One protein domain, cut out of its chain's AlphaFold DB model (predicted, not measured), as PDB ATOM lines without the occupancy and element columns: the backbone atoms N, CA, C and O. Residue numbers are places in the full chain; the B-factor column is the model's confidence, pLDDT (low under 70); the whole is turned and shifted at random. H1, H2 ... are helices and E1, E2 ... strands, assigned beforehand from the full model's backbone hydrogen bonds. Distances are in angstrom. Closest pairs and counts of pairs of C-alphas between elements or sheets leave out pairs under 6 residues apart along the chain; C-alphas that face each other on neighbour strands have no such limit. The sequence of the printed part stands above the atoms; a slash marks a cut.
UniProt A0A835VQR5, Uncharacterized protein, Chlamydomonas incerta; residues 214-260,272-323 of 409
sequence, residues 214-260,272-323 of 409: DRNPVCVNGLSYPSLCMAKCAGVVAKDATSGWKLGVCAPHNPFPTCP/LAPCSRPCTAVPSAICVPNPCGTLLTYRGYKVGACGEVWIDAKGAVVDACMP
ATOM      1  N   ASP A 214     -11.287 -29.207 -37.644       66.31
ATOM      2  CA  ASP A 214     -10.783 -29.956 -36.509       66.31
ATOM      3  C   ASP A 214     -11.948 -30.780 -35.949       66.31
ATOM      4  O   ASP A 214     -13.030 -30.241 -35.696       66.31
ATOM      5  N   ARG A 215     -11.749 -32.092 -35.811       70.88
ATOM      6  CA  ARG A 215     -12.754 -33.049 -35.318       70.88
ATOM      7  C   ARG A 215     -12.278 -33.760 -34.055       70.88
ATOM      8  O   ARG A 215     -12.613 -34.917 -33.842       70.88
ATOM      9  N   ASN A 216     -11.477 -33.075 -33.239       74.31
ATOM     10  CA  ASN A 216     -11.085 -33.539 -31.914       74.31
ATOM     11  C   ASN A 216     -12.188 -33.202 -30.900       74.31
ATOM     12  O   ASN A 216     -12.238 -32.063 -30.425       74.31
ATOM     13  N   PRO A 217     -13.079 -34.150 -30.551       83.56
ATOM     14  CA  PRO A 217     -14.231 -33.832 -29.729       83.56
ATOM     15  C   PRO A 217     -13.813 -33.356 -28.340       83.56
ATOM     16  O   PRO A 217     -12.803 -33.800 -27.793       83.56
ATOM     17  N   VAL A 218     -14.619 -32.474 -27.753       85.06
ATOM     18  CA  VAL A 218     -14.426 -31.987 -26.381       85.06
ATOM     19  C   VAL A 218     -15.710 -32.097 -25.571       85.06
ATOM     20  O   VAL A 218     -16.811 -31.931 -26.093       85.06
ATOM     21  N   CYS A 219     -15.563 -32.333 -24.273       88.25
ATOM     22  CA  CYS A 219     -16.644 -32.340 -23.303       88.25
ATOM     23  C   CYS A 219     -16.619 -31.043 -22.490       88.25
ATOM     24  O   CYS A 219     -15.620 -30.729 -21.837       88.25
ATOM     25  N   VAL A 220     -17.736 -30.317 -22.496       90.44
ATOM     26  CA  VAL A 220     -17.927 -29.060 -21.763       90.44
ATOM     27  C   VAL A 220     -19.267 -29.121 -21.052       90.44
ATOM     28  O   VAL A 220     -20.298 -29.283 -21.697       90.44
ATOM     29  N   ASN A 221     -19.273 -29.010 -19.722       88.88
ATOM     30  CA  ASN A 221     -20.501 -29.003 -18.913       88.88
ATOM     31  C   ASN A 221     -21.474 -30.164 -19.218       88.88
ATOM     32  O   ASN A 221     -22.688 -29.990 -19.201       88.88
ATOM     33  N   GLY A 222     -20.943 -31.353 -19.528       86.31
ATOM     34  CA  GLY A 222     -21.752 -32.533 -19.856       86.31
ATOM     35  C   GLY A 222     -22.277 -32.577 -21.293       86.31
ATOM     36  O   GLY A 222     -22.910 -33.560 -21.657       86.31
ATOM     37  N   LEU A 223     -21.981 -31.577 -22.126       89.50
ATOM     38  CA  LEU A 223     -22.262 -31.586 -23.559       89.50
ATOM     39  C   LEU A 223     -20.993 -31.889 -24.352       89.50
ATOM     40  O   LEU A 223     -19.908 -31.400 -24.035       89.50
ATOM     41  N   SER A 224     -21.133 -32.718 -25.382       91.06
ATOM     42  CA  SER A 224     -20.034 -33.035 -26.296       91.06
ATOM     43  C   SER A 224     -20.091 -32.116 -27.512       91.06
ATOM     44  O   SER A 224     -21.172 -31.827 -28.021       91.06
ATOM     45  N   TYR A 225     -18.932 -31.658 -27.974       86.19
ATOM     46  CA  TYR A 225     -18.787 -30.815 -29.160       86.19
ATOM     47  C   TYR A 225     -17.797 -31.452 -30.135       86.19
ATOM     48  O   TYR A 225     -16.837 -32.067 -29.672       86.19
ATOM     49  N   PRO A 226     -17.967 -31.271 -31.459       81.56
ATOM     50  CA  PRO A 226     -17.045 -31.818 -32.460       81.56
ATOM     51  C   PRO A 226     -15.605 -31.302 -32.339       81.56
ATOM     52  O   PRO A 226     -14.676 -32.000 -32.731       81.56
ATOM     53  N   SER A 227     -15.425 -30.088 -31.808       82.94
ATOM     54  CA  SER A 227     -14.121 -29.496 -31.501       82.94
ATOM     55  C   SER A 227     -14.223 -28.399 -30.451       82.94
ATOM     56  O   SER A 227     -15.312 -27.884 -30.171       82.94
ATOM     57  N   LEU A 228     -13.078 -27.992 -29.894       82.12
ATOM     58  CA  LEU A 228     -13.012 -26.849 -28.982       82.12
ATOM     59  C   LEU A 228     -13.462 -25.551 -29.658       82.12
ATOM     60  O   LEU A 228     -14.129 -24.732 -29.025       82.12
ATOM     61  N   CYS A 229     -13.156 -25.380 -30.949       83.94
ATOM     62  CA  CYS A 229     -13.662 -24.243 -31.708       83.94
ATOM     63  C   CYS A 229     -15.193 -24.222 -31.700       83.94
ATOM     64  O   CYS A 229     -15.785 -23.200 -31.361       83.94
ATOM     65  N   MET A 230     -15.833 -25.363 -31.976       83.69
ATOM     66  CA  MET A 230     -17.293 -25.471 -31.976       83.69
ATOM     67  C   MET A 230     -17.896 -25.220 -30.585       83.69
ATOM     68  O   MET A 230     -18.943 -24.582 -30.483       83.69
ATOM     69  N   ALA A 231     -17.220 -25.632 -29.510       85.25
ATOM     70  CA  ALA A 231     -17.640 -25.329 -28.138       85.25
ATOM     71  C   ALA A 231     -17.555 -23.824 -27.811       85.25
ATOM     72  O   ALA A 231     -18.493 -23.248 -27.256       85.25
ATOM     73  N   LYS A 232     -16.463 -23.156 -28.204       85.06
ATOM     74  CA  LYS A 232     -16.320 -21.691 -28.083       85.06
ATOM     75  C   LYS A 232     -17.357 -20.953 -28.921       85.06
ATOM     76  O   LYS A 232     -17.908 -19.941 -28.498       85.06
ATOM     77  N   CYS A 233     -17.657 -21.495 -30.093       84.75
ATOM     78  CA  CYS A 233     -18.674 -20.987 -30.996       84.75
ATOM     79  C   CYS A 233     -20.088 -21.073 -30.433       84.75
ATOM     80  O   CYS A 233     -20.869 -20.137 -30.581       84.75
ATOM     81  N   ALA A 234     -20.389 -22.148 -29.711       84.19
ATOM     82  CA  ALA A 234     -21.626 -22.279 -28.957       84.19
ATOM     83  C   ALA A 234     -21.675 -21.391 -27.695       84.19
ATOM     84  O   ALA A 234     -22.682 -21.392 -26.995       84.19
ATOM     85  N   GLY A 235     -20.601 -20.656 -27.373       85.19
ATOM     86  CA  GLY A 235     -20.532 -19.764 -26.214       85.19
ATOM     87  C   GLY A 235     -20.435 -20.478 -24.863       85.19
ATOM     88  O   GLY A 235     -20.532 -19.821 -23.830       85.19
ATOM     89  N   VAL A 236     -20.230 -21.801 -24.846       83.31
ATOM     90  CA  VAL A 236     -20.113 -22.587 -23.601       83.31
ATOM     91  C   VAL A 236     -18.700 -22.593 -23.018       83.31
ATOM     92  O   VAL A 236     -18.506 -22.964 -21.864       83.31
ATOM     93  N   VAL A 237     -17.721 -22.160 -23.813       83.12
ATOM     94  CA  VAL A 237     -16.347 -21.868 -23.395       83.12
ATOM     95  C   VAL A 237     -16.036 -20.442 -23.835       83.12
ATOM     96  O   VAL A 237     -16.349 -20.065 -24.966       83.12
ATOM     97  N   ALA A 238     -15.413 -19.642 -22.966       77.38
ATOM     98  CA  ALA A 238     -14.972 -18.304 -23.351       77.38
ATOM     99  C   ALA A 238     -13.957 -18.383 -24.507       77.38
ATOM    100  O   ALA A 238     -13.158 -19.318 -24.601       77.38
ATOM    101  N   LYS A 239     -13.990 -17.405 -25.418       68.06
ATOM    102  CA  LYS A 239     -13.188 -17.432 -26.657       68.06
ATOM    103  C   LYS A 239     -11.679 -17.533 -26.381       68.06
ATOM    104  O   LYS A 239     -10.961 -18.205 -27.121       68.06
ATOM    105  N   ASP A 240     -11.229 -16.932 -25.289       68.94
ATOM    106  CA  ASP A 240      -9.855 -16.861 -24.787       68.94
ATOM    107  C   ASP A 240      -9.520 -17.912 -23.710       68.94
ATOM    108  O   ASP A 240      -8.353 -18.076 -23.362       68.94
ATOM    109  N   ALA A 241     -10.499 -18.678 -23.220       67.19
ATOM    110  CA  ALA A 241     -10.251 -19.689 -22.198       67.19
ATOM    111  C   ALA A 241      -9.551 -20.937 -22.764       67.19
ATOM    112  O   ALA A 241      -9.899 -21.462 -23.830       67.19
ATOM    113  N   THR A 242      -8.575 -21.428 -22.000       61.53
ATOM    114  CA  THR A 242      -7.899 -22.723 -22.178       61.53
ATOM    115  C   THR A 242      -8.354 -23.765 -21.151       61.53
ATOM    116  O   THR A 242      -8.006 -24.933 -21.284       61.53
ATOM    117  N   SER A 243      -9.172 -23.377 -20.169       67.56
ATOM    118  CA  SER A 243      -9.714 -24.232 -19.107       67.56
ATOM    119  C   SER A 243     -11.244 -24.365 -19.202       67.56
ATOM    120  O   SER A 243     -11.901 -23.615 -19.923       67.56
ATOM    121  N   GLY A 244     -11.822 -25.346 -18.498       75.50
ATOM    122  CA  GLY A 244     -13.280 -25.570 -18.454       75.50
ATOM    123  C   GLY A 244     -13.822 -26.603 -19.450       75.50
ATOM    124  O   GLY A 244     -15.032 -26.801 -19.531       75.50
ATOM    125  N   TRP A 245     -12.944 -27.296 -20.172       86.81
ATOM    126  CA  TRP A 245     -13.282 -28.370 -21.107       86.81
ATOM    127  C   TRP A 245     -12.351 -29.573 -20.898       86.81
ATOM    128  O   TRP A 245     -11.284 -29.448 -20.295       86.81
ATOM    129  N   LYS A 246     -12.763 -30.751 -21.373       83.75
ATOM    130  CA  LYS A 246     -11.950 -31.978 -21.387       83.75
ATOM    131  C   LYS A 246     -11.873 -32.524 -22.807       83.75
ATOM    132  O   LYS A 246     -12.864 -32.455 -23.528       83.75
ATOM    133  N   LEU A 247     -10.723 -33.068 -23.199       76.69
ATOM    134  CA  LEU A 247     -10.590 -33.771 -24.473       76.69
ATOM    135  C   LEU A 247     -11.456 -35.039 -24.474       76.69
ATOM    136  O   LEU A 247     -11.546 -35.735 -23.462       76.69
ATOM    137  N   GLY A 248     -12.049 -35.345 -25.622       77.06
ATOM    138  CA  GLY A 248     -12.945 -36.475 -25.817       77.06
ATOM    139  C   GLY A 248     -14.415 -36.108 -25.622       77.06
ATOM    140  O   GLY A 248     -14.769 -35.024 -25.161       77.06
ATOM    141  N   VAL A 249     -15.295 -37.041 -25.978       85.75
ATOM    142  CA  VAL A 249     -16.729 -36.932 -25.682       85.75
ATOM    143  C   VAL A 249     -16.983 -37.129 -24.189       85.75
ATOM    144  O   VAL A 249     -16.190 -37.750 -23.479       85.75
ATOM    145  N   CYS A 250     -18.092 -36.597 -23.684       87.94
ATOM    146  CA  CYS A 250     -18.434 -36.756 -22.278       87.94
ATOM    147  C   CYS A 250     -18.585 -38.241 -21.934       87.94
ATOM    148  O   CYS A 250     -19.198 -38.987 -22.687       87.94
ATOM    149  N   ALA A 251     -18.047 -38.667 -20.788       81.75
ATOM    150  CA  ALA A 251     -18.045 -40.070 -20.363       81.75
ATOM    151  C   ALA A 251     -19.396 -40.813 -20.527       81.75
ATOM    152  O   ALA A 251     -19.372 -41.913 -21.073       81.75
ATOM    153  N   PRO A 252     -20.566 -40.250 -20.150       81.69
ATOM    154  CA  PRO A 252     -21.856 -40.920 -20.375       81.69
ATOM    155  C   PRO A 252     -22.274 -41.017 -21.853       81.69
ATOM    156  O   PRO A 252     -23.152 -41.807 -22.184       81.69
ATOM    157  N   HIS A 253     -21.670 -40.223 -22.737       84.69
ATOM    158  CA  HIS A 253     -21.924 -40.211 -24.181       84.69
ATOM    159  C   HIS A 253     -20.898 -41.039 -24.962       84.69
ATOM    160  O   HIS A 253     -21.067 -41.222 -26.163       84.69
ATOM    161  N   ASN A 254     -19.826 -41.514 -24.313       79.62
ATOM    162  CA  ASN A 254     -18.829 -42.351 -24.965       79.62
ATOM    163  C   ASN A 254     -19.477 -43.691 -25.366       79.62
ATOM    164  O   ASN A 254     -19.867 -44.446 -24.472       79.62
ATOM    165  N   PRO A 255     -19.572 -44.023 -26.668       77.06
ATOM    166  CA  PRO A 255     -20.127 -45.295 -27.134       77.06
ATOM    167  C   PRO A 255     -19.298 -46.512 -26.703       77.06
ATOM    168  O   PRO A 255     -19.799 -47.636 -26.704       77.06
ATOM    169  N   PHE A 256     -18.038 -46.287 -26.316       75.94
ATOM    170  CA  PHE A 256     -17.042 -47.320 -26.036       75.94
ATOM    171  C   PHE A 256     -16.382 -47.135 -24.653       75.94
ATOM    172  O   PHE A 256     -15.161 -46.986 -24.562       75.94
ATOM    173  N   PRO A 257     -17.149 -47.129 -23.545       65.94
ATOM    174  CA  PRO A 257     -16.626 -46.780 -22.220       65.94
ATOM    175  C   PRO A 257     -15.765 -47.885 -21.583       65.94
ATOM    176  O   PRO A 257     -14.989 -47.606 -20.674       65.94
ATOM    177  N   THR A 258     -15.903 -49.133 -22.037       63.97
ATOM    178  CA  THR A 258     -15.258 -50.328 -21.460       63.97
ATOM    179  C   THR A 258     -14.080 -50.849 -22.279       63.97
ATOM    180  O   THR A 258     -13.489 -51.871 -21.933       63.97
ATOM    181  N   CYS A 259     -13.731 -50.177 -23.372       60.94
ATOM    182  CA  CYS A 259     -12.667 -50.643 -24.242       60.94
ATOM    183  C   CYS A 259     -11.272 -50.296 -23.714       60.94
ATOM    184  O   CYS A 259     -11.097 -49.208 -23.155       60.94
ATOM    185  N   PRO A 260     -10.254 -51.148 -23.946       46.28
ATOM    186  CA  PRO A 260      -8.859 -50.838 -23.640       46.28
ATOM    187  C   PRO A 260      -8.343 -49.744 -24.593       46.28
ATOM    188  O   PRO A 260      -7.748 -49.990 -25.635       46.28
ATOM    189  N   LEU A 272      -6.196 -44.397 -38.199       54.66
ATOM    190  CA  LEU A 272      -5.746 -43.371 -39.132       54.66
ATOM    191  C   LEU A 272      -6.949 -42.573 -39.642       54.66
ATOM    192  O   LEU A 272      -7.697 -43.061 -40.478       54.66
ATOM    193  N   ALA A 273      -7.119 -41.354 -39.130       59.44
ATOM    194  CA  ALA A 273      -8.149 -40.404 -39.562       59.44
ATOM    195  C   ALA A 273      -9.589 -40.980 -39.698       59.44
ATOM    196  O   ALA A 273     -10.279 -40.653 -40.661       59.44
ATOM    197  N   PRO A 274     -10.095 -41.762 -38.725       60.72
ATOM    198  CA  PRO A 274     -11.405 -42.430 -38.780       60.72
ATOM    199  C   PRO A 274     -12.593 -41.476 -38.571       60.72
ATOM    200  O   PRO A 274     -13.615 -41.878 -38.053       60.72
ATOM    201  N   CYS A 275     -12.402 -40.179 -38.772       72.44
ATOM    202  CA  CYS A 275     -13.439 -39.156 -38.650       72.44
ATOM    203  C   CYS A 275     -13.163 -38.057 -39.678       72.44
ATOM    204  O   CYS A 275     -13.367 -36.873 -39.413       72.44
ATOM    205  N   SER A 276     -12.583 -38.427 -40.820       65.88
ATOM    206  CA  SER A 276     -12.087 -37.478 -41.818       65.88
ATOM    207  C   SER A 276     -13.223 -36.818 -42.604       65.88
ATOM    208  O   SER A 276     -13.083 -35.690 -43.085       65.88
ATOM    209  N   ARG A 277     -14.375 -37.494 -42.706       68.50
ATOM    210  CA  ARG A 277     -15.506 -37.062 -43.526       68.50
ATOM    211  C   ARG A 277     -16.554 -36.349 -42.678       68.50
ATOM    212  O   ARG A 277     -16.916 -36.839 -41.618       68.50
ATOM    213  N   PRO A 278     -17.075 -35.191 -43.113       69.38
ATOM    214  CA  PRO A 278     -18.204 -34.567 -42.445       69.38
ATOM    215  C   PRO A 278     -19.490 -35.355 -42.694       69.38
ATOM    216  O   PRO A 278     -19.769 -35.738 -43.829       69.38
ATOM    217  N   CYS A 279     -20.329 -35.496 -41.668       78.00
ATOM    218  CA  CYS A 279     -21.714 -35.863 -41.913       78.00
ATOM    219  C   CYS A 279     -22.445 -34.691 -42.578       78.00
ATOM    220  O   CYS A 279     -22.640 -33.636 -41.974       78.00
ATOM    221  N   THR A 280     -22.850 -34.874 -43.832       78.12
ATOM    222  CA  THR A 280     -23.573 -33.861 -44.612       78.12
ATOM    223  C   THR A 280     -25.034 -33.734 -44.191       78.12
ATOM    224  O   THR A 280     -25.594 -32.645 -44.278       78.12
ATOM    225  N   ALA A 281     -25.638 -34.818 -43.690       80.19
ATOM    226  CA  ALA A 281     -27.014 -34.821 -43.197       80.19
ATOM    227  C   ALA A 281     -27.165 -34.043 -41.881       80.19
ATOM    228  O   ALA A 281     -28.150 -33.335 -41.684       80.19
ATOM    229  N   VAL A 282     -26.178 -34.157 -40.985       82.69
ATOM    230  CA  VAL A 282     -26.165 -33.487 -39.680       82.69
ATOM    231  C   VAL A 282     -24.753 -32.950 -39.405       82.69
ATOM    232  O   VAL A 282     -23.937 -33.635 -38.788       82.69
ATOM    233  N   PRO A 283     -24.437 -31.714 -39.832       77.94
ATOM    234  CA  PRO A 283     -23.096 -31.136 -39.689       77.94
ATOM    235  C   PRO A 283     -22.598 -31.007 -38.242       77.94
ATOM    236  O   PRO A 283     -21.392 -30.945 -38.006       77.94
ATOM    237  N   SER A 284     -23.518 -30.961 -37.274       78.44
ATOM    238  CA  SER A 284     -23.225 -30.911 -35.839       78.44
ATOM    239  C   SER A 284     -22.939 -32.279 -35.214       78.44
ATOM    240  O   SER A 284     -22.590 -32.332 -34.035       78.44
ATOM    241  N   ALA A 285     -23.087 -33.372 -35.969       87.44
ATOM    242  CA  ALA A 285     -22.821 -34.711 -35.472       87.44
ATOM    243  C   ALA A 285     -21.331 -34.892 -35.149       87.44
ATOM    244  O   ALA A 285     -20.432 -34.406 -35.845       87.44
ATOM    245  N   ILE A 286     -21.088 -35.609 -34.064       88.62
ATOM    246  CA  ILE A 286     -19.782 -35.884 -33.492       88.62
ATOM    247  C   ILE A 286     -19.407 -37.298 -33.906       88.62
ATOM    248  O   ILE A 286     -20.119 -38.248 -33.589       88.62
ATOM    249  N   CYS A 287     -18.289 -37.423 -34.607       85.44
ATOM    250  CA  CYS A 287     -17.729 -38.719 -34.943       85.44
ATOM    251  C   CYS A 287     -16.875 -39.226 -33.779       85.44
ATOM    252  O   CYS A 287     -16.014 -38.509 -33.265       85.44
ATOM    253  N   VAL A 288     -17.130 -40.463 -33.366       84.25
ATOM    254  CA  VAL A 288     -16.369 -41.175 -32.344       84.25
ATOM    255  C   VAL A 288     -15.869 -42.484 -32.948       84.25
ATOM    256  O   VAL A 288     -16.684 -43.358 -33.252       84.25
ATOM    257  N   PRO A 289     -14.552 -42.655 -33.131       77.50
ATOM    258  CA  PRO A 289     -14.022 -43.884 -33.696       77.50
ATOM    259  C   PRO A 289     -13.984 -44.997 -32.653       77.50
ATOM    260  O   PRO A 289     -13.723 -44.738 -31.480       77.50
ATOM    261  N   ASN A 290     -14.195 -46.240 -33.084       74.69
ATOM    262  CA  ASN A 290     -14.065 -47.430 -32.244       74.69
ATOM    263  C   ASN A 290     -12.578 -47.738 -31.942       74.69
ATOM    264  O   ASN A 290     -11.867 -48.211 -32.835       74.69
ATOM    265  N   PRO A 291     -12.095 -47.555 -30.695       66.94
ATOM    266  CA  PRO A 291     -10.694 -47.790 -30.343       66.94
ATOM    267  C   PRO A 291     -10.391 -49.254 -29.982       66.94
ATOM    268  O   PRO A 291      -9.243 -49.608 -29.722       66.94
ATOM    269  N   CYS A 292     -11.406 -50.116 -29.917       63.34
ATOM    270  CA  CYS A 292     -11.351 -51.407 -29.227       63.34
ATOM    271  C   CYS A 292     -10.694 -52.522 -30.052       63.34
ATOM    272  O   CYS A 292     -10.648 -53.667 -29.605       63.34
ATOM    273  N   GLY A 293     -10.250 -52.218 -31.276       54.91
ATOM    274  CA  GLY A 293      -9.576 -53.161 -32.175       54.91
ATOM    275  C   GLY A 293     -10.373 -54.392 -32.579       54.91
ATOM    276  O   GLY A 293      -9.843 -55.293 -33.216       54.91
ATOM    277  N   THR A 294     -11.642 -54.436 -32.198       54.91
ATOM    278  CA  THR A 294     -12.537 -55.573 -32.329       54.91
ATOM    279  C   THR A 294     -13.880 -55.070 -32.832       54.91
ATOM    280  O   THR A 294     -14.231 -53.896 -32.667       54.91
ATOM    281  N   LEU A 295     -14.630 -55.960 -33.479       56.62
ATOM    282  CA  LEU A 295     -15.989 -55.666 -33.901       56.62
ATOM    283  C   LEU A 295     -16.875 -55.510 -32.668       56.62
ATOM    284  O   LEU A 295     -17.038 -56.449 -31.890       56.62
ATOM    285  N   LEU A 296     -17.491 -54.343 -32.530       62.62
ATOM    286  CA  LEU A 296     -18.474 -54.077 -31.492       62.62
ATOM    287  C   LEU A 296     -19.842 -53.827 -32.099       62.62
ATOM    288  O   LEU A 296     -19.979 -53.521 -33.281       62.62
ATOM    289  N   THR A 297     -20.874 -53.977 -31.276       63.72
ATOM    290  CA  THR A 297     -22.237 -53.608 -31.651       63.72
ATOM    291  C   THR A 297     -22.686 -52.456 -30.771       63.72
ATOM    292  O   THR A 297     -22.798 -52.617 -29.558       63.72
ATOM    293  N   TYR A 298     -22.958 -51.300 -31.371       64.56
ATOM    294  CA  TYR A 298     -23.493 -50.136 -30.673       64.56
ATOM    295  C   TYR A 298     -24.901 -49.842 -31.189       64.56
ATOM    296  O   TYR A 298     -25.079 -49.509 -32.357       64.56
ATOM    297  N   ARG A 299     -25.915 -50.035 -30.333       69.38
ATOM    298  CA  ARG A 299     -27.346 -49.862 -30.669       69.38
ATOM    299  C   ARG A 299     -27.772 -50.533 -31.992       69.38
ATOM    300  O   ARG A 299     -28.560 -49.984 -32.745       69.38
ATOM    301  N   GLY A 300     -27.247 -51.731 -32.264       63.34
ATOM    302  CA  GLY A 300     -27.559 -52.517 -33.467       63.34
ATOM    303  C   GLY A 300     -26.614 -52.290 -34.653       63.34
ATOM    304  O   GLY A 300     -26.574 -53.123 -35.555       63.34
ATOM    305  N   TYR A 301     -25.786 -51.242 -34.624       64.50
ATOM    306  CA  TYR A 301     -24.758 -51.006 -35.634       64.50
ATOM    307  C   TYR A 301     -23.502 -51.814 -35.320       64.50
ATOM    308  O   TYR A 301     -22.919 -51.675 -34.242       64.50
ATOM    309  N   LYS A 302     -23.076 -52.657 -36.265       64.62
ATOM    310  CA  LYS A 302     -21.786 -53.354 -36.201       64.62
ATOM    311  C   LYS A 302     -20.680 -52.377 -36.597       64.62
ATOM    312  O   LYS A 302     -20.612 -51.956 -37.747       64.62
ATOM    313  N   VAL A 303     -19.820 -52.031 -35.649       70.19
ATOM    314  CA  VAL A 303     -18.731 -51.070 -35.825       70.19
ATOM    315  C   VAL A 303     -17.415 -51.822 -35.686       70.19
ATOM    316  O   VAL A 303     -17.077 -52.308 -34.604       70.19
ATOM    317  N   GLY A 304     -16.694 -51.970 -36.796       62.72
ATOM    318  CA  GLY A 304     -15.370 -52.598 -36.818       62.72
ATOM    319  C   GLY A 304     -14.327 -51.772 -36.066       62.72
ATOM    320  O   GLY A 304     -14.614 -50.662 -35.616       62.72
ATOM    321  N   ALA A 305     -13.109 -52.299 -35.944       64.12
ATOM    322  CA  ALA A 305     -11.976 -51.520 -35.452       64.12
ATOM    323  C   ALA A 305     -11.847 -50.217 -36.260       64.12
ATOM    324  O   ALA A 305     -11.924 -50.248 -37.487       64.12
ATOM    325  N   CYS A 306     -11.689 -49.080 -35.579       67.62
ATOM    326  CA  CYS A 306     -11.656 -47.748 -36.190       67.62
ATOM    327  C   CYS A 306     -12.912 -47.322 -36.956       67.62
ATOM    328  O   CYS A 306     -12.898 -46.266 -37.577       67.62
ATOM    329  N   GLY A 307     -13.997 -48.096 -36.896       73.88
ATOM    330  CA  GLY A 307     -15.273 -47.690 -37.466       73.88
ATOM    331  C   GLY A 307     -15.846 -46.475 -36.738       73.88
ATOM    332  O   GLY A 307     -15.672 -46.321 -35.527       73.88
ATOM    333  N   GLU A 308     -16.533 -45.623 -37.487       78.44
ATOM    334  CA  GLU A 308     -17.115 -44.384 -36.982       78.44
ATOM    335  C   GLU A 308     -18.479 -44.648 -36.330       78.44
ATOM    336  O   GLU A 308     -19.332 -45.337 -36.897       78.44
ATOM    337  N   VAL A 309     -18.713 -44.063 -35.157       83.25
ATOM    338  CA  VAL A 309     -20.053 -43.886 -34.590       83.25
ATOM    339  C   VAL A 309     -20.365 -42.407 -34.552       83.25
ATOM    340  O   VAL A 309     -19.600 -41.616 -34.004       83.25
ATOM    341  N   TRP A 310     -21.515 -42.045 -35.099       88.00
ATOM    342  CA  TRP A 310     -21.975 -40.669 -35.141       88.00
ATOM    343  C   TRP A 310     -23.002 -40.428 -34.042       88.00
ATOM    344  O   TRP A 310     -24.028 -41.105 -33.988       88.00
ATOM    345  N   ILE A 311     -22.722 -39.465 -33.164       89.31
ATOM    346  CA  ILE A 311     -23.603 -39.070 -32.061       89.31
ATOM    347  C   ILE A 311     -23.899 -37.568 -32.082       89.31
ATOM    348  O   ILE A 311     -23.136 -36.778 -32.630       89.31
ATOM    349  N   ASP A 312     -25.000 -37.150 -31.471       89.69
ATOM    350  CA  ASP A 312     -25.294 -35.745 -31.209       89.69
ATOM    351  C   ASP A 312     -24.591 -35.238 -29.930       89.69
ATOM    352  O   ASP A 312     -23.892 -35.974 -29.227       89.69
ATOM    353  N   ALA A 313     -24.793 -33.961 -29.589       87.44
ATOM    354  CA  ALA A 313     -24.183 -33.339 -28.408       87.44
ATOM    355  C   ALA A 313     -24.590 -33.981 -27.062       87.44
ATOM    356  O   ALA A 313     -23.888 -33.803 -26.060       87.44
ATOM    357  N   LYS A 314     -25.708 -34.721 -27.033       88.19
ATOM    358  CA  LYS A 314     -26.248 -35.458 -25.879       88.19
ATOM    359  C   LYS A 314     -25.905 -36.955 -25.923       88.19
ATOM    360  O   LYS A 314     -26.359 -37.707 -25.065       88.19
ATOM    361  N   GLY A 315     -25.128 -37.397 -26.911       84.12
ATOM    362  CA  GLY A 315     -24.730 -38.791 -27.068       84.12
ATOM    363  C   GLY A 315     -25.771 -39.699 -27.725       84.12
ATOM    364  O   GLY A 315     -25.606 -40.917 -27.683       84.12
ATOM    365  N   ALA A 316     -26.841 -39.162 -28.318       87.62
ATOM    366  CA  ALA A 316     -27.773 -39.973 -29.100       87.62
ATOM    367  C   ALA A 316     -27.190 -40.280 -30.485       87.62
ATOM    368  O   ALA A 316     -26.574 -39.413 -31.093       87.62
ATOM    369  N   VAL A 317     -27.391 -41.502 -30.990       85.88
ATOM    370  CA  VAL A 317     -26.916 -41.902 -32.328       85.88
ATOM    371  C   VAL A 317     -27.594 -41.068 -33.407       85.88
ATOM    372  O   VAL A 317     -28.795 -40.809 -33.341       85.88
ATOM    373  N   VAL A 318     -26.815 -40.680 -34.413       88.44
ATOM    374  CA  VAL A 318     -27.293 -39.996 -35.611       88.44
ATOM    375  C   VAL A 318     -27.284 -40.975 -36.784       88.44
ATOM    376  O   VAL A 318     -26.311 -41.067 -37.530       88.44
ATOM    377  N   ASP A 319     -28.389 -41.702 -36.956       82.50
ATOM    378  CA  ASP A 319     -28.519 -42.797 -37.935       82.50
ATOM    379  C   ASP A 319     -28.260 -42.351 -39.382       82.50
ATOM    380  O   ASP A 319     -27.687 -43.100 -40.171       82.50
ATOM    381  N   ALA A 320     -28.618 -41.108 -39.721       82.88
ATOM    382  CA  ALA A 320     -28.397 -40.523 -41.047       82.88
ATOM    383  C   ALA A 320     -26.908 -40.384 -41.421       82.88
ATOM    384  O   ALA A 320     -26.580 -40.207 -42.591       82.88
ATOM    385  N   CYS A 321     -26.019 -40.439 -40.428       80.44
ATOM    386  CA  CYS A 321     -24.572 -40.381 -40.602       80.44
ATOM    387  C   CYS A 321     -23.915 -41.763 -40.465       80.44
ATOM    388  O   CYS A 321     -22.727 -41.902 -40.743       80.44
ATOM    389  N   MET A 322     -24.659 -42.780 -40.018       75.38
ATOM    390  CA  MET A 322     -24.126 -44.130 -39.874       75.38
ATOM    391  C   MET A 322     -23.953 -44.784 -41.255       75.38
ATOM    392  O   MET A 322     -24.818 -44.606 -42.122       75.38
ATOM    393  N   PRO A 323     -22.879 -45.571 -41.471       61.75
ATOM    394  CA  PRO A 323     -22.699 -46.331 -42.704       61.75
ATOM    395  C   PRO A 323     -23.914 -47.229 -42.954       61.75
ATOM    396  O   PRO A 323     -24.264 -48.058 -42.111       61.75
TER     397      PRO A 323
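Overview. This is residues 214 to 260 and 272 to 323 of the 409 residues of an uncharacterized protein of Chlamydomonas incerta (UniProt A0A835VQR5). With little regular structure, this is mostly loop around a row of three two-stranded ladders: hairpin E1-E2 with H1 at one end, E3-E6 in the middle, hairpin E4-E5 at the other end. The 99 printed residues include one named helix and six named strands, E1 E2 H1 E3 E4 E5 E6, each sheet antiparallel, class mixed. It is compact, radius of gyration of the C-alphas 13.2 A, spanning 40 by 30 by 24 A.

Arrangement. Look first at the hairpin E1, residues 218 to 220, and E2, 223 to 225: N 218 and O 225 are 3.0 A apart. In H1, residues 228 to 233, every O i to N i+4 pair is within hydrogen-bond range. Next, E3, 286 to 289, is antiparallel to E6, 308 to 311, with N 288 and O 309 2.8 A apart. The closest C-alphas of E2 and E3, Tyr 225 and Ile 286, are 6.7 A apart. In the hairpin E4, 296 to 298, and E5, 301 to 303, N 296 and O 303 are 2.9 A apart.

Along the chain. Find C-alpha 218 at (-14.426, -31.987, -26.381), where E1 begins; E6 ends at C-alpha 311, (-23.603, -39.070, -32.061). E3 measures 9.9 A.

Size, cuts and confidence. Residues 261 to 271 are cut out, a C-alpha gap of 17.5 A. Residues 291 to 302 are among those under pLDDT 70.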